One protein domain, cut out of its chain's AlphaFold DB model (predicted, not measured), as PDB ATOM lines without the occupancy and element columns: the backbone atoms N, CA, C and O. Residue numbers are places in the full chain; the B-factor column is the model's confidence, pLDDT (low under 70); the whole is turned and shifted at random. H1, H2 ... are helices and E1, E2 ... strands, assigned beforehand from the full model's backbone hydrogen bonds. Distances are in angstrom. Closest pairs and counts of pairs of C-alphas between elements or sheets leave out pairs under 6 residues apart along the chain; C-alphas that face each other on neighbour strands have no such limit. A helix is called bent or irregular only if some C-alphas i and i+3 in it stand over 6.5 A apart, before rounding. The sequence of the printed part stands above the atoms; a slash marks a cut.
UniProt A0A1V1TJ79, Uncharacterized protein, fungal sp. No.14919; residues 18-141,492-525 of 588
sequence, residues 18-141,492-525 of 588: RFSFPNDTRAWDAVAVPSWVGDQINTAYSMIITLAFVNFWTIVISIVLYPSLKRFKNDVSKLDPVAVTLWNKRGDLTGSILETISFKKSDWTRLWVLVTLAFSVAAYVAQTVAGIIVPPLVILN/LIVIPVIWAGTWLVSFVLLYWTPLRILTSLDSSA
ATOM      1  N   ARG A  18     331.890 298.807 428.503       96.06
ATOM      2  CA  ARG A  18     332.633 298.336 429.674       96.06
ATOM      3  C   ARG A  18     333.752 297.416 429.213       96.06
ATOM      4  O   ARG A  18     333.521 296.541 428.381       96.06
ATOM      5  N   PHE A  19     334.935 297.598 429.771       97.00
ATOM      6  CA  PHE A  19     336.104 296.792 429.463       97.00
ATOM      7  C   PHE A  19     337.014 296.677 430.684       97.00
ATOM      8  O   PHE A  19     336.847 297.379 431.682       97.00
ATOM      9  N   SER A  20     337.977 295.764 430.608       96.69
ATOM     10  CA  SER A  20     338.986 295.602 431.648       96.69
ATOM     11  C   SER A  20     340.205 296.451 431.295       96.69
ATOM     12  O   SER A  20     340.951 296.125 430.377       96.69
ATOM     13  N   PHE A  21     340.379 297.570 431.995       96.38
ATOM     14  CA  PHE A  21     341.539 298.439 431.845       96.38
ATOM     15  C   PHE A  21     342.761 297.798 432.525       96.38
ATOM     16  O   PHE A  21     342.691 297.514 433.729       96.38
ATOM     17  N   PRO A  22     343.864 297.559 431.797       94.75
ATOM     18  CA  PRO A  22     345.066 296.993 432.387       94.75
ATOM     19  C   PRO A  22     345.799 298.024 433.244       94.75
ATOM     20  O   PRO A  22     346.031 299.155 432.829       94.75
ATOM     21  N   ASN A  23     346.170 297.618 434.453       93.69
ATOM     22  CA  ASN A  23     347.005 298.381 435.370       93.69
ATOM     23  C   ASN A  23     348.020 297.407 435.986       93.69
ATOM     24  O   ASN A  23     347.733 296.216 436.111       93.69
ATOM     25  N   ASP A  24     349.174 297.912 436.410       89.88
ATOM     26  CA  ASP A  24     350.340 297.148 436.876       89.88
ATOM     27  C   ASP A  24     350.017 296.150 438.000       89.88
ATOM     28  O   ASP A  24     350.706 295.151 438.183       89.88
ATOM     29  N   THR A  25     348.954 296.407 438.765       91.56
ATOM     30  CA  THR A  25     348.560 295.580 439.918       91.56
ATOM     31  C   THR A  25     347.342 294.693 439.678       91.56
ATOM     32  O   THR A  25     347.209 293.659 440.333       91.56
ATOM     33  N   ARG A  26     346.411 295.111 438.813       92.50
ATOM     34  CA  ARG A  26     345.158 294.393 438.523       92.50
ATOM     35  C   ARG A  26     344.473 294.973 437.292       92.50
ATOM     36  O   ARG A  26     344.664 296.140 436.980       92.50
ATOM     37  N   ALA A  27     343.558 294.223 436.688       93.69
ATOM     38  CA  ALA A  27     342.625 294.767 435.704       93.69
ATOM     39  C   ALA A  27     341.438 295.479 436.392       93.69
ATOM     40  O   ALA A  27     340.829 294.929 437.314       93.69
ATOM     41  N   TRP A  28     341.117 296.707 435.979       94.88
ATOM     42  CA  TRP A  28     340.035 297.523 436.549       94.88
ATOM     43  C   TRP A  28     338.829 297.519 435.608       94.88
ATOM     44  O   TRP A  28     338.991 297.645 434.401       94.88
ATOM     45  N   ASP A  29     337.613 297.404 436.142       96.88
ATOM     46  CA  ASP A  29     336.400 297.582 435.336       96.88
ATOM     47  C   ASP A  29     336.211 299.067 435.005       96.88
ATOM     48  O   ASP A  29     336.091 299.907 435.905       96.88
ATOM     49  N   ALA A  30     336.193 299.380 433.715       97.62
ATOM     50  CA  ALA A  30     336.232 300.742 433.216       97.62
ATOM     51  C   ALA A  30     335.314 300.947 432.009       97.62
ATOM     52  O   ALA A  30     334.907 299.992 431.349       97.62
ATOM     53  N   VAL A  31     335.004 302.207 431.707       97.88
ATOM     54  CA  VAL A  31     334.271 302.625 430.505       97.88
ATOM     55  C   VAL A  31     335.067 303.702 429.789       97.88
ATOM     56  O   VAL A  31     335.504 304.667 430.409       97.88
ATOM     57  N   ALA A  32     335.241 303.550 428.479       97.44
ATOM     58  CA  ALA A  32     335.902 304.552 427.655       97.44
ATOM     59  C   ALA A  32     334.875 305.561 427.137       97.44
ATOM     60  O   ALA A  32     333.844 305.174 426.582       97.44
ATOM     61  N   VAL A  33     335.156 306.850 427.287       97.69
ATOM     62  CA  VAL A  33     334.341 307.954 426.761       97.69
ATOM     63  C   VAL A  33     335.234 308.929 425.988       97.69
ATOM     64  O   VAL A  33     336.452 308.890 426.159       97.69
ATOM     65  N   PRO A  34     334.682 309.809 425.135       97.38
ATOM     66  CA  PRO A  34     335.476 310.896 424.566       97.38
ATOM     67  C   PRO A  34     336.115 311.743 425.675       97.38
ATOM     68  O   PRO A  34     335.464 311.980 426.696       97.38
ATOM     69  N   SER A  35     337.339 312.234 425.481       95.56
ATOM     70  CA  SER A  35     338.060 313.024 426.497       95.56
ATOM     71  C   SER A  35     337.240 314.209 427.018       95.56
ATOM     72  O   SER A  35     337.063 314.356 428.225       95.56
ATOM     73  N   TRP A  36     336.586 314.951 426.118       96.94
ATOM     74  CA  TRP A  36     335.706 316.071 426.476       96.94
ATOM     75  C   TRP A  36     334.516 315.672 427.369       96.94
ATOM     76  O   TRP A  36     334.064 316.464 428.194       96.94
ATOM     77  N   VAL A  37     333.994 314.448 427.227       97.50
ATOM     78  CA  VAL A  37     332.955 313.910 428.122       97.50
ATOM     79  C   VAL A  37     333.568 313.555 429.473       97.50
ATOM     80  O   VAL A  37     332.956 313.815 430.507       97.50
ATOM     81  N   GLY A  38     334.771 312.974 429.469       96.31
ATOM     82  CA  GLY A  38     335.538 312.692 430.679       96.31
ATOM     83  C   GLY A  38     335.719 313.940 431.541       96.31
ATOM     84  O   GLY A  38     335.418 313.900 432.731       96.31
ATOM     85  N   ASP A  39     336.081 315.068 430.930       95.31
ATOM     86  CA  ASP A  39     336.249 316.356 431.618       95.31
ATOM     87  C   ASP A  39     334.936 316.912 432.191       95.31
ATOM     88  O   ASP A  39     334.894 317.434 433.314       95.31
ATOM     89  N   GLN A  40     333.831 316.761 431.454       96.81
ATOM     90  CA  GLN A  40     332.499 317.139 431.938       96.81
ATOM     91  C   GLN A  40     332.072 316.285 433.136       96.81
ATOM     92  O   GLN A  40     331.578 316.819 434.130       96.81
ATOM     93  N   ILE A  41     332.297 314.970 433.070       96.06
ATOM     94  CA  ILE A  41     332.016 314.044 434.171       96.06
ATOM     95  C   ILE A  41     332.895 314.384 435.374       96.06
ATOM     96  O   ILE A  41     332.382 314.496 436.483       96.06
ATOM     97  N   ASN A  42     334.187 314.626 435.169       95.25
ATOM     98  CA  ASN A  42     335.112 315.033 436.222       95.25
ATOM     99  C   ASN A  42     334.602 316.288 436.963       95.25
ATOM    100  O   ASN A  42     334.476 316.303 438.191       95.25
ATOM    101  N   THR A  43     334.174 317.303 436.211       95.44
ATOM    102  CA  THR A  43     333.592 318.534 436.768       95.44
ATOM    103  C   THR A  43     332.284 318.264 437.524       95.44
ATOM    104  O   THR A  43     332.104 318.737 438.649       95.44
ATOM    105  N   ALA A  44     331.379 317.461 436.957       96.06
ATOM    106  CA  ALA A  44     330.122 317.093 437.610       96.06
ATOM    107  C   ALA A  44     330.356 316.320 438.921       96.06
ATOM    108  O   ALA A  44     329.671 316.557 439.915       96.06
ATOM    109  N   TYR A  45     331.357 315.437 438.962       95.38
ATOM    110  CA  TYR A  45     331.703 314.670 440.158       95.38
ATOM    111  C   TYR A  45     332.298 315.553 441.254       95.38
ATOM    112  O   TYR A  45     331.969 315.353 442.422       95.38
ATOM    113  N   SER A  46     333.075 316.582 440.901       95.19
ATOM    114  CA  SER A  46     333.497 317.610 441.863       95.19
ATOM    115  C   SER A  46     332.293 318.279 442.540       95.19
ATOM    116  O   SER A  46     332.242 318.393 443.768       95.19
ATOM    117  N   MET A  47     331.260 318.632 441.765       95.00
ATOM    118  CA  MET A  47     330.025 319.210 442.309       95.00
ATOM    119  C   MET A  47     329.260 318.223 443.200       95.00
ATOM    120  O   MET A  47     328.828 318.594 444.291       95.00
ATOM    121  N   ILE A  48     329.123 316.959 442.781       96.00
ATOM    122  CA  ILE A  48     328.440 315.913 443.562       96.00
ATOM    123  C   ILE A  48     329.137 315.689 444.908       96.00
ATOM    124  O   ILE A  48     328.466 315.600 445.935       96.00
ATOM    125  N   ILE A  49     330.472 315.637 444.926       94.62
ATOM    126  CA  ILE A  49     331.252 315.489 446.161       94.62
ATOM    127  C   ILE A  49     331.022 316.693 447.073       94.62
ATOM    128  O   ILE A  49     330.690 316.515 448.245       94.62
ATOM    129  N   THR A  50     331.119 317.911 446.536       92.69
ATOM    130  CA  THR A  50     330.844 319.145 447.283       92.69
ATOM    131  C   THR A  50     329.446 319.119 447.909       92.69
ATOM    132  O   THR A  50     329.313 319.406 449.099       92.69
ATOM    133  N   LEU A  51     328.416 318.700 447.165       93.94
ATOM    134  CA  LEU A  51     327.046 318.549 447.673       93.94
ATOM    135  C   LEU A  51     326.925 317.440 448.730       93.94
ATOM    136  O   LEU A  51     326.211 317.607 449.719       93.94
ATOM    137  N   ALA A  52     327.626 316.316 448.560       94.56
ATOM    138  CA  ALA A  52     327.635 315.228 449.537       94.56
ATOM    139  C   ALA A  52     328.229 315.691 450.876       94.56
ATOM    140  O   ALA A  52     327.690 315.363 451.934       94.56
ATOM    141  N   PHE A  53     329.276 316.519 450.838       93.56
ATOM    142  CA  PHE A  53     329.847 317.148 452.030       93.56
ATOM    143  C   PHE A  53     328.883 318.126 452.703       93.56
ATOM    144  O   PHE A  53     328.793 318.116 453.928       93.56
ATOM    145  N   VAL A  54     328.114 318.916 451.945       91.44
ATOM    146  CA  VAL A  54     327.067 319.789 452.516       91.44
ATOM    147  C   VAL A  54     325.984 318.964 453.223       91.44
ATOM    148  O   VAL A  54     325.583 319.285 454.345       91.44
ATOM    149  N   ASN A  55     325.542 317.858 452.615       93.38
ATOM    150  CA  ASN A  55     324.582 316.944 453.239       93.38
ATOM    151  C   ASN A  55     325.156 316.306 454.509       93.38
ATOM    152  O   ASN A  55     324.494 316.274 455.546       93.38
ATOM    153  N   PHE A  56     326.403 315.836 454.451       93.00
ATOM    154  CA  PHE A  56     327.104 315.280 455.603       93.00
ATOM    155  C   PHE A  56     327.242 316.307 456.734       93.00
ATOM    156  O   PHE A  56     326.924 316.008 457.884       93.00
ATOM    157  N   TRP A  57     327.634 317.539 456.411       91.81
ATOM    158  CA  TRP A  57     327.731 318.644 457.362       91.81
ATOM    159  C   TRP A  57     326.388 318.944 458.034       91.81
ATOM    160  O   TRP A  57     326.311 319.064 459.258       91.81
ATOM    161  N   THR A  58     325.308 318.956 457.250       90.88
ATOM    162  CA  THR A  58     323.938 319.118 457.753       90.88
ATOM    163  C   THR A  58     323.568 318.022 458.754       90.88
ATOM    164  O   THR A  58     322.998 318.313 459.810       90.88
ATOM    165  N   ILE A  59     323.926 316.764 458.470       90.94
ATOM    166  CA  ILE A  59     323.706 315.633 459.382       90.94
ATOM    167  C   ILE A  59     324.474 315.844 460.692       90.94
ATOM    168  O   ILE A  59     323.898 315.695 461.772       90.94
ATOM    169  N   VAL A  60     325.752 316.230 460.614       89.75
ATOM    170  CA  VAL A  60     326.588 316.431 461.805       89.75
ATOM    171  C   VAL A  60     326.053 317.565 462.678       89.75
ATOM    172  O   VAL A  60     325.863 317.355 463.877       89.75
ATOM    173  N   ILE A  61     325.723 318.727 462.098       88.56
ATOM    174  CA  ILE A  61     325.108 319.838 462.844       88.56
ATOM    175  C   ILE A  61     323.805 319.382 463.507       88.56
ATOM    176  O   ILE A  61     323.591 319.661 464.688       88.56
ATOM    177  N   SER A  62     322.951 318.654 462.782       87.00
ATOM    178  CA  SER A  62     321.667 318.176 463.313       87.00
ATOM    179  C   SER A  62     321.858 317.304 464.556       87.00
ATOM    180  O   SER A  62     321.182 317.494 465.567       87.00
ATOM    181  N   ILE A  63     322.820 316.379 464.516       86.94
ATOM    182  CA  ILE A  63     323.135 315.492 465.643       86.94
ATOM    183  C   ILE A  63     323.708 316.283 466.827       86.94
ATOM    184  O   ILE A  63     323.344 316.013 467.970       86.94
ATOM    185  N   VAL A  64     324.576 317.267 466.569       85.81
ATOM    186  CA  VAL A  64     325.225 318.075 467.615       85.81
ATOM    187  C   VAL A  64     324.242 319.030 468.301       85.81
ATOM    188  O   VAL A  64     324.316 319.204 469.517       85.81
ATOM    189  N   LEU A  65     323.313 319.642 467.561       85.25
ATOM    190  CA  LEU A  65     322.359 320.614 468.110       85.25
ATOM    191  C   LEU A  65     321.167 319.962 468.828       85.25
ATOM    192  O   LEU A  65     320.587 320.557 469.739       85.25
ATOM    193  N   TYR A  66     320.812 318.729 468.468       86.75
ATOM    194  CA  TYR A  66     319.646 318.039 469.022       86.75
ATOM    195  C   TYR A  66     319.621 317.882 470.553       86.75
ATOM    196  O   TYR A  66     318.579 318.169 471.153       86.75
ATOM    197  N   PRO A  67     320.712 317.474 471.236       83.94
ATOM    198  CA  PRO A  67     320.733 317.376 472.694       83.94
ATOM    199  C   PRO A  67     320.450 318.717 473.376       83.94
ATOM    200  O   PRO A  67     319.738 318.754 474.382       83.94
ATOM    201  N   SER A  68     320.970 319.812 472.811       77.94
ATOM    202  CA  SER A  68     320.769 321.167 473.324       77.94
ATOM    203  C   SER A  68     319.300 321.577 473.218       77.94
ATOM    204  O   SER A  68     318.706 321.966 474.219       77.94
ATOM    205  N   LEU A  69     318.664 321.378 472.060       77.19
ATOM    206  CA  LEU A  69     317.232 321.662 471.875       77.19
ATOM    207  C   LEU A  69     316.331 320.816 472.764       77.19
ATOM    208  O   LEU A  69     315.394 321.326 473.372       77.19
ATOM    209  N   LYS A  70     316.633 319.522 472.894       80.69
ATOM    210  CA  LYS A  70     315.857 318.625 473.755       80.69
ATOM    211  C   LYS A  70     315.884 319.075 475.219       80.69
ATOM    212  O   LYS A  70     314.905 318.859 475.933       80.69
ATOM    213  N   ARG A  71     316.981 319.696 475.667       78.38
ATOM    214  CA  ARG A  71     317.148 320.206 477.035       78.38
ATOM    215  C   ARG A  71     316.370 321.503 477.291       78.38
ATOM    216  O   ARG A  71     315.932 321.709 478.418       78.38
ATOM    217  N   PHE A  72     316.155 322.326 476.265       70.62
ATOM    218  CA  PHE A  72     315.486 323.636 476.351       70.62
ATOM    219  C   PHE A  72     314.086 323.655 475.719       70.62
ATOM    220  O   PHE A  72     313.611 324.697 475.284       70.62
ATOM    221  N   LYS A  73     313.406 322.503 475.711       61.66
ATOM    222  CA  LYS A  73     312.159 322.209 474.980       61.66
ATOM    223  C   LYS A  73     310.996 323.217 475.129       61.66
ATOM    224  O   LYS A  73     310.074 323.145 474.327       61.66
ATOM    225  N   ASN A  74     311.033 324.112 476.122       59.81
ATOM    226  CA  ASN A  74     309.965 325.069 476.437       59.81
ATOM    227  C   ASN A  74     310.390 326.553 476.357       59.81
ATOM    228  O   ASN A  74     309.552 327.408 476.596       59.81
ATOM    229  N   ASP A  75     311.657 326.873 476.062       67.00
ATOM    230  CA  ASP A  75     312.149 328.260 475.999       67.00
ATOM    231  C   ASP A  75     313.165 328.404 474.854       67.00
ATOM    232  O   ASP A  75     314.379 328.312 475.056       67.00
ATOM    233  N   VAL A  76     312.670 328.648 473.637       63.78
ATOM    234  CA  VAL A  76     313.516 328.935 472.460       63.78
ATOM    235  C   VAL A  76     314.355 330.204 472.689       63.78
ATOM    236  O   VAL A  76     315.490 330.290 472.228       63.78
ATOM    237  N   SER A  77     313.861 331.132 473.514       64.06
ATOM    238  CA  SER A  77     314.560 332.345 473.965       64.06
ATOM    239  C   SER A  77     315.855 332.082 474.752       64.06
ATOM    240  O   SER A  77     316.692 332.976 474.868       64.06
ATOM    241  N   LYS A  78     316.043 330.866 475.290       69.00
ATOM    242  CA  LYS A  78     317.252 330.457 476.029       69.00
ATOM    243  C   LYS A  78     318.281 329.736 475.159       69.00
ATOM    244  O   LYS A  78     319.349 329.390 475.671       69.00
ATOM    245  N   LEU A  79     317.983 329.484 473.880       71.12
ATOM    246  CA  LEU A  79     318.980 328.941 472.963       71.12
ATOM    247  C   LEU A  79     320.061 329.978 472.659       71.12
ATOM    248  O   LEU A  79     319.798 331.166 472.500       71.12
ATOM    249  N   ASP A  80     321.295 329.493 472.548       74.50
ATOM    250  CA  ASP A  80     322.427 330.319 472.155       74.50
ATOM    251  C   ASP A  80     322.218 330.815 470.706       74.50
ATOM    252  O   ASP A  80     322.010 329.979 469.817       74.50
ATOM    253  N   PRO A  81     322.269 332.133 470.424       78.94
ATOM    254  CA  PRO A  81     322.115 332.673 469.067       78.94
ATOM    255  C   PRO A  81     323.113 332.079 468.057       78.94
ATOM    256  O   PRO A  81     322.819 332.017 466.860       78.94
ATOM    257  N   VAL A  82     324.256 331.564 468.524       78.88
ATOM    258  CA  VAL A  82     325.228 330.834 467.691       78.88
ATOM    259  C   VAL A  82     324.632 329.542 467.110       78.88
ATOM    260  O   VAL A  82     324.884 329.199 465.960       78.88
ATOM    261  N   ALA A  83     323.791 328.825 467.861       81.00
ATOM    262  CA  ALA A  83     323.168 327.589 467.381       81.00
ATOM    263  C   ALA A  83     322.136 327.853 466.271       81.00
ATOM    264  O   ALA A  83     322.051 327.091 465.307       81.00
ATOM    265  N   VAL A  84     321.377 328.945 466.393       82.06
ATOM    266  CA  VAL A  84     320.352 329.353 465.418       82.06
ATOM    267  C   VAL A  84     320.995 329.843 464.120       82.06
ATOM    268  O   VAL A  84     320.564 329.475 463.027       82.06
ATOM    269  N   THR A  85     322.057 330.643 464.222       83.75
ATOM    270  CA  THR A  85     322.816 331.123 463.055       83.75
ATOM    271  C   THR A  85     323.516 329.976 462.328       83.75
ATOM    272  O   THR A  85     323.378 329.859 461.109       83.75
ATOM    273  N   LEU A  86     324.166 329.067 463.064       84.88
ATOM    274  CA  LEU A  86     324.796 327.871 462.497       84.88
ATOM    275  C   LEU A  86     323.779 326.966 461.782       84.88
ATOM    276  O   LEU A  86     324.053 326.465 460.692       84.88
ATOM    277  N   TRP A  87     322.581 326.795 462.351       88.06
ATOM    278  CA  TRP A  87     321.506 326.031 461.716       88.06
ATOM    279  C   TRP A  87     321.030 326.657 460.398       88.06
ATOM    280  O   TRP A  87     320.867 325.955 459.396       88.06
ATOM    281  N   ASN A  88     320.843 327.977 460.375       86.69
ATOM    282  CA  ASN A  88     320.406 328.701 459.179       86.69
ATOM    283  C   ASN A  88     321.477 328.723 458.073       86.69
ATOM    284  O   ASN A  88     321.141 328.836 456.895       86.69
ATOM    285  N   LYS A  89     322.758 328.559 458.423       88.00
ATOM    286  CA  LYS A  89     323.876 328.460 457.470       88.00
ATOM    287  C   LYS A  89     324.320 327.023 457.178       88.00
ATOM    288  O   LYS A  89     325.316 326.837 456.490       88.00
ATOM    289  N   ARG A  90     323.567 325.994 457.591       86.00
ATOM    290  CA  ARG A  90     323.927 324.572 457.375       86.00
ATOM    291  C   ARG A  90     324.210 324.190 455.913       86.00
ATOM    292  O   ARG A  90     324.957 323.252 455.667       86.00
ATOM    293  N   GLY A  91     323.618 324.912 454.957       83.38
ATOM    294  CA  GLY A  91     323.830 324.714 453.519       83.38
ATOM    295  C   GLY A  91     325.085 325.389 452.949       83.38
ATOM    296  O   GLY A  91     325.450 325.107 451.813       83.38
ATOM    297  N   ASP A  92     325.742 326.260 453.718       87.06
ATOM    298  CA  ASP A  92     326.927 327.015 453.310       87.06
ATOM    299  C   ASP A  92     327.979 327.015 454.433       87.06
ATOM    300  O   ASP A  92     327.883 327.730 455.438       87.06
ATOM    301  N   LEU A  93     329.018 326.194 454.249       83.75
ATOM    302  CA  LEU A  93     330.146 326.076 455.175       83.75
ATOM    303  C   LEU A  93     330.918 327.394 455.322       83.75
ATOM    304  O   LEU A  93     331.370 327.710 456.421       83.75
ATOM    305  N   THR A  94     331.026 328.195 454.257       86.94
ATOM    306  CA  THR A  94     331.729 329.485 454.318       86.94
ATOM    307  C   THR A  94     330.941 330.507 455.128       86.94
ATOM    308  O   THR A  94     331.492 331.122 456.043       86.94
ATOM    309  N   GLY A  95     329.632 330.608 454.884       84.44
ATOM    310  CA  GLY A  95     328.721 331.415 455.687       84.44
ATOM    311  C   GLY A  95     328.700 330.983 457.154       84.44
ATOM    312  O   GLY A  95     328.723 331.838 458.036       84.44
ATOM    313  N   SER A  96     328.745 329.675 457.431       82.31
ATOM    314  CA  SER A  96     328.836 329.142 458.801       82.31
ATOM    315  C   SER A  96     330.097 329.626 459.533       82.31
ATOM    316  O   SER A  96     330.026 330.014 460.700       82.31
ATOM    317  N   ILE A  97     331.250 329.648 458.854       84.69
ATOM    318  CA  ILE A  97     332.525 330.118 459.421       84.69
ATOM    319  C   ILE A  97     332.499 331.633 459.661       84.69
ATOM    320  O   ILE A  97     332.827 332.080 460.760       84.69
ATOM    321  N   LEU A  98     332.104 332.420 458.652       86.94
ATOM    322  CA  LEU A  98     332.094 333.888 458.723       86.94
ATOM    323  C   LEU A  98     331.171 334.403 459.831       86.94
ATOM    324  O   LEU A  98     331.571 335.268 460.611       86.94
ATOM    325  N   GLU A  99     329.976 333.826 459.944       82.19
ATOM    326  CA  GLU A  99     329.027 334.179 461.000       82.19
ATOM    327  C   GLU A  99     329.580 333.817 462.380       82.19
ATOM    328  O   GLU A  99     329.582 334.666 463.267       82.19
ATOM    329  N   THR A 100     330.152 332.617 462.549       80.00
ATOM    330  CA  THR A 100     330.766 332.200 463.825       80.00
ATOM    331  C   THR A 100     331.907 333.136 464.262       80.00
ATOM    332  O   THR A 100     332.053 333.409 465.453       80.00
ATOM    333  N   ILE A 101     332.692 333.677 463.320       83.00
ATOM    334  CA  ILE A 101     333.783 334.632 463.602       83.00
ATOM    335  C   ILE A 101     333.249 336.016 464.004       83.00
ATOM    336  O   ILE A 101     333.861 336.688 464.836       83.00
ATOM    337  N   SER A 102     332.119 336.441 463.432       82.12
ATOM    338  CA  SER A 102     331.518 337.764 463.662       82.12
ATOM    339  C   SER A 102     330.938 337.966 465.076       82.12
ATOM    340  O   SER A 102     330.664 339.100 465.479       82.12
ATOM    341  N   PHE A 103     330.798 336.894 465.865       76.31
ATOM    342  CA  PHE A 103     330.259 336.956 467.225       76.31
ATOM    343  C   PHE A 103     331.169 337.698 468.224       76.31
ATOM    344  O   PHE A 103     332.400 337.696 468.136       76.31
ATOM    345  N   LYS A 104     330.538 338.341 469.223       71.69
ATOM    346  CA  LYS A 104     331.197 339.204 470.219       71.69
ATOM    347  C   LYS A 104     332.325 338.477 470.965       71.69
ATOM    348  O   LYS A 104     332.186 337.342 471.409       71.69
ATOM    349  N   LYS A 105     333.408 339.213 471.249       67.88
ATOM    350  CA  LYS A 105     334.620 338.758 471.969       67.88
ATOM    351  C   LYS A 105     334.353 338.085 473.333       67.88
ATOM    352  O   LYS A 105     335.183 337.313 473.799       67.88
ATOM    353  N   SER A 106     333.207 338.366 473.965       63.28
ATOM    354  CA  SER A 106     332.758 337.733 475.218       63.28
ATOM    355  C   SER A 106     332.454 336.237 475.051       63.28
ATOM    356  O   SER A 106     332.751 335.445 475.944       63.28
ATOM    357  N   ASP A 107     331.922 335.831 473.896       65.38
ATOM    358  CA  ASP A 107     331.446 334.462 473.652       65.38
ATOM    359  C   ASP A 107     332.558 333.514 473.174       65.38
ATOM    360  O   ASP A 107     332.441 332.296 473.314       65.38
ATOM    361  N   TRP A 108     333.705 334.061 472.749       67.38
ATOM    362  CA  TRP A 108     334.928 333.310 472.419       67.38
ATOM    363  C   TRP A 108     335.528 332.551 473.613       67.38
ATOM    364  O   TRP A 108     336.353 331.658 473.436       67.38
ATOM    365  N   THR A 109     335.113 332.884 474.838       69.56
ATOM    366  CA  THR A 109     335.529 332.166 476.052       69.56
ATOM    367  C   THR A 109     334.859 330.794 476.192       69.56
ATOM    368  O   THR A 109     335.317 329.962 476.978       69.56
ATOM    369  N   ARG A 110     333.799 330.507 475.420       80.12
ATOM    370  CA  ARG A 110     333.103 329.215 475.450       80.12
ATOM    371  C   ARG A 110     333.822 328.199 474.565       80.12
ATOM    372  O   ARG A 110     333.784 328.283 473.341       80.12
ATOM    373  N   LEU A 111     334.398 327.169 475.191       82.50
ATOM    374  CA  LEU A 111     335.136 326.091 474.513       82.50
ATOM    375  C   LEU A 111     334.358 325.452 473.344       82.50
ATOM    376  O   LEU A 111     334.949 325.125 472.321       82.50
ATOM    377  N   TRP A 112     333.035 325.303 473.462       80.75
ATOM    378  CA  TRP A 112     332.209 324.689 472.414       80.75
ATOM    379  C   TRP A 112     332.143 325.520 471.118       80.75
ATOM    380  O   TRP A 112     332.116 324.941 470.033       80.75
ATOM    381  N   VAL A 113     332.202 326.856 471.199       81.06
ATOM    382  CA  VAL A 113     332.245 327.740 470.015       81.06
ATOM    383  C   VAL A 113     333.580 327.586 469.278       81.06
ATOM    384  O   VAL A 113     333.610 327.477 468.057       81.06
ATOM    385  N   LEU A 114     334.693 327.470 470.012       83.62
ATOM    386  CA  LEU A 114     336.009 327.207 469.415       83.62
ATOM    387  C   LEU A 114     336.080 325.823 468.757       83.62
ATOM    388  O   LEU A 114     336.627 325.691 467.665       83.62
ATOM    389  N   VAL A 115     335.507 324.796 469.393       85.12
ATOM    390  CA  VAL A 115     335.467 323.431 468.840       85.12
ATOM    391  C   VAL A 115     334.613 323.373 467.572       85.12
ATOM    392  O   VAL A 115     335.034 322.776 466.584       85.12
ATOM    393  N   THR A 116     333.439 324.008 467.568       81.62
ATOM    394  CA  THR A 116     332.563 324.054 466.386       81.62
ATOM    395  C   THR A 116     333.178 324.863 465.248       81.62
ATOM    396  O   THR A 116     333.125 324.413 464.104       81.62
ATOM    397  N   LEU A 117     333.843 325.987 465.539       85.56
ATOM    398  CA  LEU A 117     334.598 326.756 464.547       85.56
ATOM    399  C   LEU A 117     335.740 325.928 463.941       85.56
ATOM    400  O   LEU A 117     335.832 325.817 462.722       85.56
ATOM    401  N   ALA A 118     336.578 325.306 464.778       88.75
ATOM    402  CA  ALA A 118     337.684 324.470 464.316       88.75
ATOM    403  C   ALA A 118     337.189 323.302 463.448       88.75
ATOM    404  O   ALA A 118     337.764 323.020 462.397       88.75
ATOM    405  N   PHE A 119     336.089 322.662 463.849       88.06
ATOM    406  CA  PHE A 119     335.478 321.574 463.094       88.06
ATOM    407  C   PHE A 119     334.859 322.050 461.768       88.06
ATOM    408  O   PHE A 119     335.012 321.371 460.757       88.06
ATOM    409  N   SER A 120     334.236 323.233 461.735       86.62
ATOM    410  CA  SER A 120     333.684 323.834 460.506       86.62
ATOM    411  C   SER A 120     334.782 324.188 459.504       86.62
ATOM    412  O   SER A 120     334.664 323.880 458.321       86.62
ATOM    413  N   VAL A 121     335.886 324.777 459.977       90.06
ATOM    414  CA  VAL A 121     337.063 325.068 459.144       90.06
ATOM    415  C   VAL A 121     337.679 323.770 458.622       90.06
ATOM    416  O   VAL A 121     337.961 323.667 457.430       90.06
ATOM    417  N   ALA A 122     337.839 322.756 459.478       90.69
ATOM    418  CA  ALA A 122     338.345 321.452 459.061       90.69
ATOM    419  C   ALA A 122     337.437 320.795 458.007       90.69
ATOM    420  O   ALA A 122     337.941 320.266 457.019       90.69
ATOM    421  N   ALA A 123     336.113 320.872 458.172       89.31
ATOM    422  CA  ALA A 123     335.144 320.356 457.210       89.31
ATOM    423  C   ALA A 123     335.188 321.112 455.872       89.31
ATOM    424  O   ALA A 123     335.149 320.477 454.823       89.31
ATOM    425  N   TYR A 124     335.334 322.440 455.894       91.44
ATOM    426  CA  TYR A 124     335.486 323.256 454.686       91.44
ATOM    427  C   TYR A 124     336.771 322.921 453.917       91.44
ATOM    428  O   TYR A 124     336.747 322.730 452.697       91.44
ATOM    429  N   VAL A 125     337.896 322.795 454.628       92.38
ATOM    430  CA  VAL A 125     339.169 322.378 454.025       92.38
ATOM    431  C   VAL A 125     339.035 320.969 453.455       92.38
ATOM    432  O   VAL A 125     339.397 320.752 452.304       92.38
ATOM    433  N   ALA A 126     338.454 320.029 454.206       91.88
ATOM    434  CA  ALA A 126     338.236 318.662 453.740       91.88
ATOM    435  C   ALA A 126     337.342 318.607 452.493       91.88
ATOM    436  O   ALA A 126     337.676 317.898 451.548       91.88
ATOM    437  N   GLN A 127     336.256 319.383 452.453       92.75
ATOM    438  CA  GLN A 127     335.369 319.495 451.295       92.75
ATOM    439  C   GLN A 127     336.116 320.027 450.068       92.75
ATOM    440  O   GLN A 127     336.038 319.428 448.999       92.75
ATOM    441  N   THR A 128     336.859 321.126 450.226       92.06
ATOM    442  CA  THR A 128     337.608 321.757 449.129       92.06
ATOM    443  C   THR A 128     338.681 320.812 448.592       92.06
ATOM    444  O   THR A 128     338.780 320.590 447.388       92.06
ATOM    445  N   VAL A 129     339.452 320.194 449.491       93.81
ATOM    446  CA  VAL A 129     340.506 319.237 449.137       93.81
ATOM    447  C   VAL A 129     339.912 318.000 448.459       93.81
ATOM    448  O   VAL A 129     340.410 317.583 447.417       93.81
ATOM    449  N   ALA A 130     338.822 317.436 448.986       91.81
ATOM    450  CA  ALA A 130     338.165 316.280 448.383       91.81
ATOM    451  C   ALA A 130     337.579 316.603 447.002       91.81
ATOM    452  O   ALA A 130     337.727 315.801 446.083       91.81
ATOM    453  N   GLY A 131     336.972 317.782 446.831       90.56
ATOM    454  CA  GLY A 131     336.429 318.247 445.553       90.56
ATOM    455  C   GLY A 131     337.489 318.493 444.473       90.56
ATOM    456  O   GLY A 131     337.146 318.491 443.296       90.56
ATOM    457  N   ILE A 132     338.760 318.664 444.850       91.00
ATOM    458  CA  ILE A 132     339.884 318.830 443.914       91.00
ATOM    459  C   ILE A 132     340.595 317.496 443.654       91.00
ATOM    460  O   ILE A 132     340.906 317.183 442.511       91.00
ATOM    461  N   ILE A 133     340.860 316.704 444.699       93.19
ATOM    462  CA  ILE A 133     341.711 315.506 444.602       93.19
ATOM    463  C   ILE A 133     340.944 314.284 444.097       93.19
ATOM    464  O   ILE A 133     341.501 313.475 443.360       93.19
ATOM    465  N   VAL A 134     339.687 314.109 444.506       91.06
ATOM    466  CA  VAL A 134     338.940 312.878 444.210       91.06
ATOM    467  C   VAL A 134     338.446 312.811 442.760       91.06
ATOM    468  O   VAL A 134     338.561 311.735 442.177       91.06
ATOM    469  N   PRO A 135     337.919 313.886 442.141       90.38
ATOM    470  CA  PRO A 135     337.393 313.793 440.780       90.38
ATOM    471  C   PRO A 135     338.416 313.341 439.726       90.38
ATOM    472  O   PRO A 135     338.076 312.449 438.950       90.38
ATOM    473  N   PRO A 136     339.682 313.811 439.729       90.50
ATOM    474  CA  PRO A 136     340.692 313.290 438.811       90.50
ATOM    475  C   PRO A 136     340.897 311.770 438.909       90.50
ATOM    476  O   PRO A 136     341.208 311.145 437.905       90.50
ATOM    477  N   LEU A 137     340.645 311.150 440.073       90.88
ATOM    478  CA  LEU A 137     340.721 309.690 440.251       90.88
ATOM    479  C   LEU A 137     339.605 308.925 439.517       90.88
ATOM    480  O   LEU A 137     339.652 307.695 439.441       90.88
ATOM    481  N   VAL A 138     338.581 309.620 439.006       94.06
ATOM    482  CA  VAL A 138     337.564 309.029 438.126       94.06
ATOM    483  C   VAL A 138     338.208 308.618 436.802       94.06
ATOM    484  O   VAL A 138     337.863 307.559 436.275       94.06
ATOM    485  N   ILE A 139     339.145 309.424 436.291       95.56
ATOM    486  CA  ILE A 139     339.872 309.166 435.049       95.56
ATOM    487  C   ILE A 139     341.081 308.288 435.381       95.56
ATOM    488  O   ILE A 139     342.010 308.709 436.061       95.56
ATOM    489  N   LEU A 140     341.060 307.045 434.908       94.38
ATOM    490  CA  LEU A 140     342.161 306.104 435.099       94.38
ATOM    491  C   LEU A 140     343.332 306.427 434.177       94.38
ATOM    492  O   LEU A 140     344.476 306.453 434.623       94.38
ATOM    493  N   ASN A 141     343.046 306.618 432.888       94.56
ATOM    494  CA  ASN A 141     344.025 306.939 431.854       94.56
ATOM    495  C   ASN A 141     343.311 307.315 430.539       94.56
ATOM    496  O   ASN A 141     342.091 307.469 430.519       94.56
ATOM    497  N   LEU A 492     332.617 305.773 439.343       95.19
ATOM    498  CA  LEU A 492     331.403 306.289 438.717       95.19
ATOM    499  C   LEU A 492     330.135 305.898 439.488       95.19
ATOM    500  O   LEU A 492     329.231 306.716 439.605       95.19
ATOM    501  N   ILE A 493     330.058 304.692 440.050       96.00
ATOM    502  CA  ILE A 493     328.881 304.242 440.809       96.00
ATOM    503  C   ILE A 493     328.933 304.715 442.270       96.00
ATOM    504  O   ILE A 493     327.933 305.188 442.807       96.00
ATOM    505  N   VAL A 494     330.088 304.599 442.931       95.81
ATOM    506  CA  VAL A 494     330.213 304.825 444.380       95.81
ATOM    507  C   VAL A 494     329.925 306.277 444.768       95.81
ATOM    508  O   VAL A 494     329.204 306.506 445.739       95.81
ATOM    509  N   ILE A 495     330.434 307.262 444.022       94.94
ATOM    510  CA  ILE A 495     330.278 308.682 444.388       94.94
ATOM    511  C   ILE A 495     328.801 309.130 444.364       94.94
ATOM    512  O   ILE A 495     328.334 309.642 445.387       94.94
ATOM    513  N   PRO A 496     328.017 308.895 443.290       96.50
ATOM    514  CA  PRO A 496     326.586 309.199 443.285       96.50
ATOM    515  C   PRO A 496     325.800 308.443 444.357       96.50
ATOM    516  O   PRO A 496     324.881 309.010 444.944       96.50
ATOM    517  N   VAL A 497     326.163 307.190 444.656       97.31
ATOM    518  CA  VAL A 497     325.511 306.404 445.717       97.31
ATOM    519  C   VAL A 497     325.777 307.004 447.098       97.31
ATOM    520  O   VAL A 497     324.848 307.112 447.895       97.31
ATOM    521  N   ILE A 498     327.005 307.448 447.388       95.69
ATOM    522  CA  ILE A 498     327.331 308.146 448.644       95.69
ATOM    523  C   ILE A 498     326.559 309.465 448.738       95.69
ATOM    524  O   ILE A 498     325.992 309.778 449.786       95.69
ATOM    525  N   TRP A 499     326.492 310.232 447.651       96.62
ATOM    526  CA  TRP A 499     325.715 311.469 447.616       96.62
ATOM    527  C   TRP A 499     324.219 311.219 447.853       96.62
ATOM    528  O   TRP A 499     323.628 311.832 448.740       96.62
ATOM    529  N   ALA A 500     323.614 310.269 447.137       97.62
ATOM    530  CA  ALA A 500     322.209 309.912 447.311       97.62
ATOM    531  C   ALA A 500     321.932 309.351 448.715       97.62
ATOM    532  O   ALA A 500     320.919 309.682 449.326       97.62
ATOM    533  N   GLY A 501     322.850 308.548 449.258       97.00
ATOM    534  CA  GLY A 501     322.766 308.005 450.610       97.00
ATOM    535  C   GLY A 501     322.841 309.094 451.682       97.00
ATOM    536  O   GLY A 501     321.994 309.136 452.570       97.00
ATOM    537  N   THR A 502     323.805 310.014 451.584       95.50
ATOM    538  CA  THR A 502     323.911 311.162 452.508       95.50
ATOM    539  C   THR A 502     322.706 312.092 452.393       95.50
ATOM    540  O   THR A 502     322.191 312.547 453.413       95.50
ATOM    541  N   TRP A 503     322.197 312.322 451.184       96.50
ATOM    542  CA  TRP A 503     320.963 313.075 450.967       96.50
ATOM    543  C   TRP A 503     319.749 312.389 451.607       96.50
ATOM    544  O   TRP A 503     319.010 313.034 452.349       96.50
ATOM    545  N   LEU A 504     319.572 311.078 451.401       96.31
ATOM    546  CA  LEU A 504     318.471 310.304 451.980       96.31
ATOM    547  C   LEU A 504     318.537 310.291 453.511       96.31
ATOM    548  O   LEU A 504     317.517 310.481 454.168       96.31
ATOM    549  N   VAL A 505     319.726 310.099 454.088       94.56
ATOM    550  CA  VAL A 505     319.923 310.144 455.544       94.56
ATOM    551  C   VAL A 505     319.583 311.531 456.084       94.56
ATOM    552  O   VAL A 505     318.844 311.628 457.060       94.56
ATOM    553  N   SER A 506     320.062 312.598 455.435       91.69
ATOM    554  CA  SER A 506     319.707 313.977 455.792       91.69
ATOM    555  C   SER A 506     318.191 314.185 455.741       91.69
ATOM    556  O   SER A 506     317.591 314.648 456.710       91.69
ATOM    557  N   PHE A 507     317.540 313.742 454.664       92.56
ATOM    558  CA  PHE A 507     316.096 313.846 454.489       92.56
ATOM    559  C   PHE A 507     315.320 313.101 455.584       92.56
ATOM    560  O   PHE A 507     314.454 313.683 456.234       92.56
ATOM    561  N   VAL A 508     315.652 311.836 455.849       92.38
ATOM    562  CA  VAL A 508     314.986 311.031 456.883       92.38
ATOM    563  C   VAL A 508     315.187 311.647 458.266       92.38
ATOM    564  O   VAL A 508     314.223 311.758 459.024       92.38
ATOM    565  N   LEU A 509     316.407 312.089 458.591       89.38
ATOM    566  CA  LEU A 509     316.686 312.753 459.862       89.38
ATOM    567  C   LEU A 509     315.827 314.014 460.009       89.38
ATOM    568  O   LEU A 509     315.113 314.140 461.000       89.38
ATOM    569  N   LEU A 510     315.810 314.900 459.016       85.88
ATOM    570  CA  LEU A 510     315.102 316.179 459.116       85.88
ATOM    571  C   LEU A 510     313.573 316.047 459.093       85.88
ATOM    572  O   LEU A 510     312.893 316.800 459.787       85.88
ATOM    573  N   TYR A 511     313.022 315.093 458.339       87.94
ATOM    574  CA  TYR A 511     311.572 314.980 458.166       87.94
ATOM    575  C   TYR A 511     310.907 313.954 459.086       87.94
ATOM    576  O   TYR A 511     309.786 314.188 459.539       87.94
ATOM    577  N   TRP A 512     311.542 312.805 459.341       85.12
ATOM    578  CA  TRP A 512     310.878 311.646 459.961       85.12
ATOM    579  C   TRP A 512     311.345 311.336 461.385       85.12
ATOM    580  O   TRP A 512     310.711 310.541 462.076       85.12
ATOM    581  N   THR A 513     312.426 311.955 461.857       85.94
ATOM    582  CA  THR A 513     312.933 311.746 463.222       85.94
ATOM    583  C   THR A 513     312.598 312.940 464.132       85.94
ATOM    584  O   THR A 513     312.237 314.010 463.635       85.94
ATOM    585  N   PRO A 514     312.722 312.828 465.475       78.31
ATOM    586  CA  PRO A 514     312.508 313.961 466.389       78.31
ATOM    587  C   PRO A 514     313.443 315.159 466.148       78.31
ATOM    588  O   PRO A 514     313.248 316.211 466.756       78.31
ATOM    589  N   LEU A 515     314.424 315.031 465.249       80.69
ATOM    590  CA  LEU A 515     315.223 316.139 464.733       80.69
ATOM    591  C   LEU A 515     314.406 317.152 463.927       80.69
ATOM    592  O   LEU A 515     314.885 318.263 463.746       80.69
ATOM    593  N   ARG A 516     313.160 316.847 463.533       81.44
ATOM    594  CA  ARG A 516     312.244 317.834 462.938       81.44
ATOM    595  C   ARG A 516     312.081 319.091 463.799       81.44
ATOM    596  O   ARG A 516     311.835 320.157 463.262       81.44
ATOM    597  N   ILE A 517     312.271 319.007 465.120       79.56
ATOM    598  CA  ILE A 517     312.252 320.194 465.995       79.56
ATOM    599  C   ILE A 517     313.292 321.234 465.541       79.56
ATOM    600  O   ILE A 517     313.053 322.423 465.675       79.56
ATOM    601  N   LEU A 518     314.410 320.823 464.936       78.06
ATOM    602  CA  LEU A 518     315.406 321.753 464.405       78.06
ATOM    603  C   LEU A 518     314.858 322.637 463.276       78.06
ATOM    604  O   LEU A 518     315.323 323.760 463.132       78.06
ATOM    605  N   THR A 519     313.848 322.200 462.512       79.38
ATOM    606  CA  THR A 519     313.253 323.049 461.465       79.38
ATOM    607  C   THR A 519     312.491 324.241 462.046       79.38
ATOM    608  O   THR A 519     312.210 325.181 461.316       79.38
ATOM    609  N   SER A 520     312.176 324.256 463.350       76.88
ATOM    610  CA  SER A 520     311.624 325.453 464.003       76.88
ATOM    611  C   SER A 520     312.666 326.561 464.195       76.88
ATOM    612  O   SER A 520     312.297 327.693 464.474       76.88
ATOM    613  N   LEU A 521     313.962 326.253 464.048       78.31
ATOM    614  CA  LEU A 521     315.044 327.242 464.070       78.31
ATOM    615  C   LEU A 521     315.280 327.906 462.708       78.31
ATOM    616  O   LEU A 521     316.138 328.789 462.607       78.31
ATOM    617  N   ASP A 522     314.564 327.480 461.663       81.88
ATOM    618  CA  ASP A 522     314.615 328.169 460.379       81.88
ATOM    619  C   ASP A 522     314.058 329.591 460.554       81.88
ATOM    620  O   ASP A 522     313.030 329.810 461.200       81.88
ATOM    621  N   SER A 523     314.754 330.578 459.989       77.31
ATOM    622  CA  SER A 523     314.444 332.005 460.164       77.31
ATOM    623  C   SER A 523     313.000 332.371 459.814       77.31
ATOM    624  O   SER A 523     312.421 333.242 460.458       77.31
ATOM    625  N   SER A 524     312.389 331.675 458.851       77.75
ATOM    626  CA  SER A 524     310.982 331.849 458.485       77.75
ATOM    627  C   SER A 524     310.016 331.438 459.598       77.75
ATOM    628  O   SER A 524     308.996 332.093 459.782       77.75
ATOM    629  N   ALA A 525     310.333 330.379 460.351       75.56
ATOM    630  CA  ALA A 525     309.506 329.911 461.462       75.56
ATOM    631  C   ALA A 525     309.609 330.863 462.666       75.56
ATOM    632  O   ALA A 525     308.596 331.231 463.259       75.56
TER     633      ALA A 525
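Overview. This is residues 18 to 141 and 492 to 525 of the 588 residues of an uncharacterized protein of fungal sp. No.14919 (UniProt A0A1V1TJ79). Three long helices run lengthwise side by side, H1 in the middle with H4 on one side and H6 on the other, and a strand hairpin, E1 and E2, caps the end where H1 begins. Toward the other end, H3 packs on H4, H2 packs on H3, and H7 crosses H1. The printed part has 158 residues, mostly helix, in the order E1, E2, H1, H2, H3, H4, H5, E3, H6, H7; the sheet E1 - E2 is antiparallel. It is loose, with a radius of gyration of the C-alphas of 19.8 A, and elongated, spanning 62 by 35 by 29 A.

Arrangement. Begin at the hairpin of E1, residues 18 to 22, and E2, residues 27 to 34, where N 19 and O 30 are 2.9 A apart and N 21 and O 28 2.8 A, within hydrogen-bond range. E2 is near E3, residues 139 to 141, which pairs with no named strand. From E2 a tight link leads into the hub H1, residues 35 to 71. H1 touches H6, residues 492 to 512, with its residues 45 to 59 alone, the same way at a shallow tilt of 26 degrees; the closest C-alphas, of Ala 52 and Trp 499, are 4.6 A apart. H1 touches H4, residues 111 to 133, opposite ways at a shallow tilt of 15 degrees, closest at the C-alphas of Ser 46 and Gly 131, 4.8 A. H4 and H6 are apart. H5, residues 135 to 138, touches H1, with the C-alphas of Asn 42 and Pro 135 closest at 5.2 A. H3, residues 93 to 102, forms helical hairpins with H4, closest at the C-alphas of Leu 93 and Tyr 124, 6.1 A, and with H2, residues 81 to 88, closest at those of Leu 86 and Ser 96, 5.6 A. H7, residues 514 to 521, touches H1 about perpendicular at 85 degrees, with the C-alphas of Tyr 66 and Leu 515 closest at 6.4 A. Helix packing is mostly aligned, but only just: 4 of 6 pairs are at a shallow tilt. Every O i to N i+4 pair is within hydrogen-bond range in H2, H3 and H4, against 31 of 33 in H1, 16 of 17 in H6 and 0 of 4 in H7, where 5 of 5 O i to N i+3 pairs are; H5 is too short for an i+4 pair.

Along the chain. Find C-alpha 18 at (332.633, 298.336, 429.674), where E1 begins; E2 then measures 20.9 A. H1 runs 55.2 A from C-alpha 35 at (338.060, 313.024, 426.497), with a kink of 31 degrees near residue 65; it is only just irregular, C-alphas 64 and 67 being 6.8 A apart. H4 measures 32.4 A and H6 30.0 A, and H7 ends at C-alpha 521, (315.044, 327.242, 464.070).

Size, cuts and confidence. The C-alphas of Asp 24 and Asn 74, the two farthest apart, are 63.0 A apart. Residues 142 to 491 are not printed, and C-alphas 141 and 492 stand 14.4 A apart across this cut. Of the links printed whole, none is long. Look for pLDDT under 70 at residues 73 to 78 and 105 to 109.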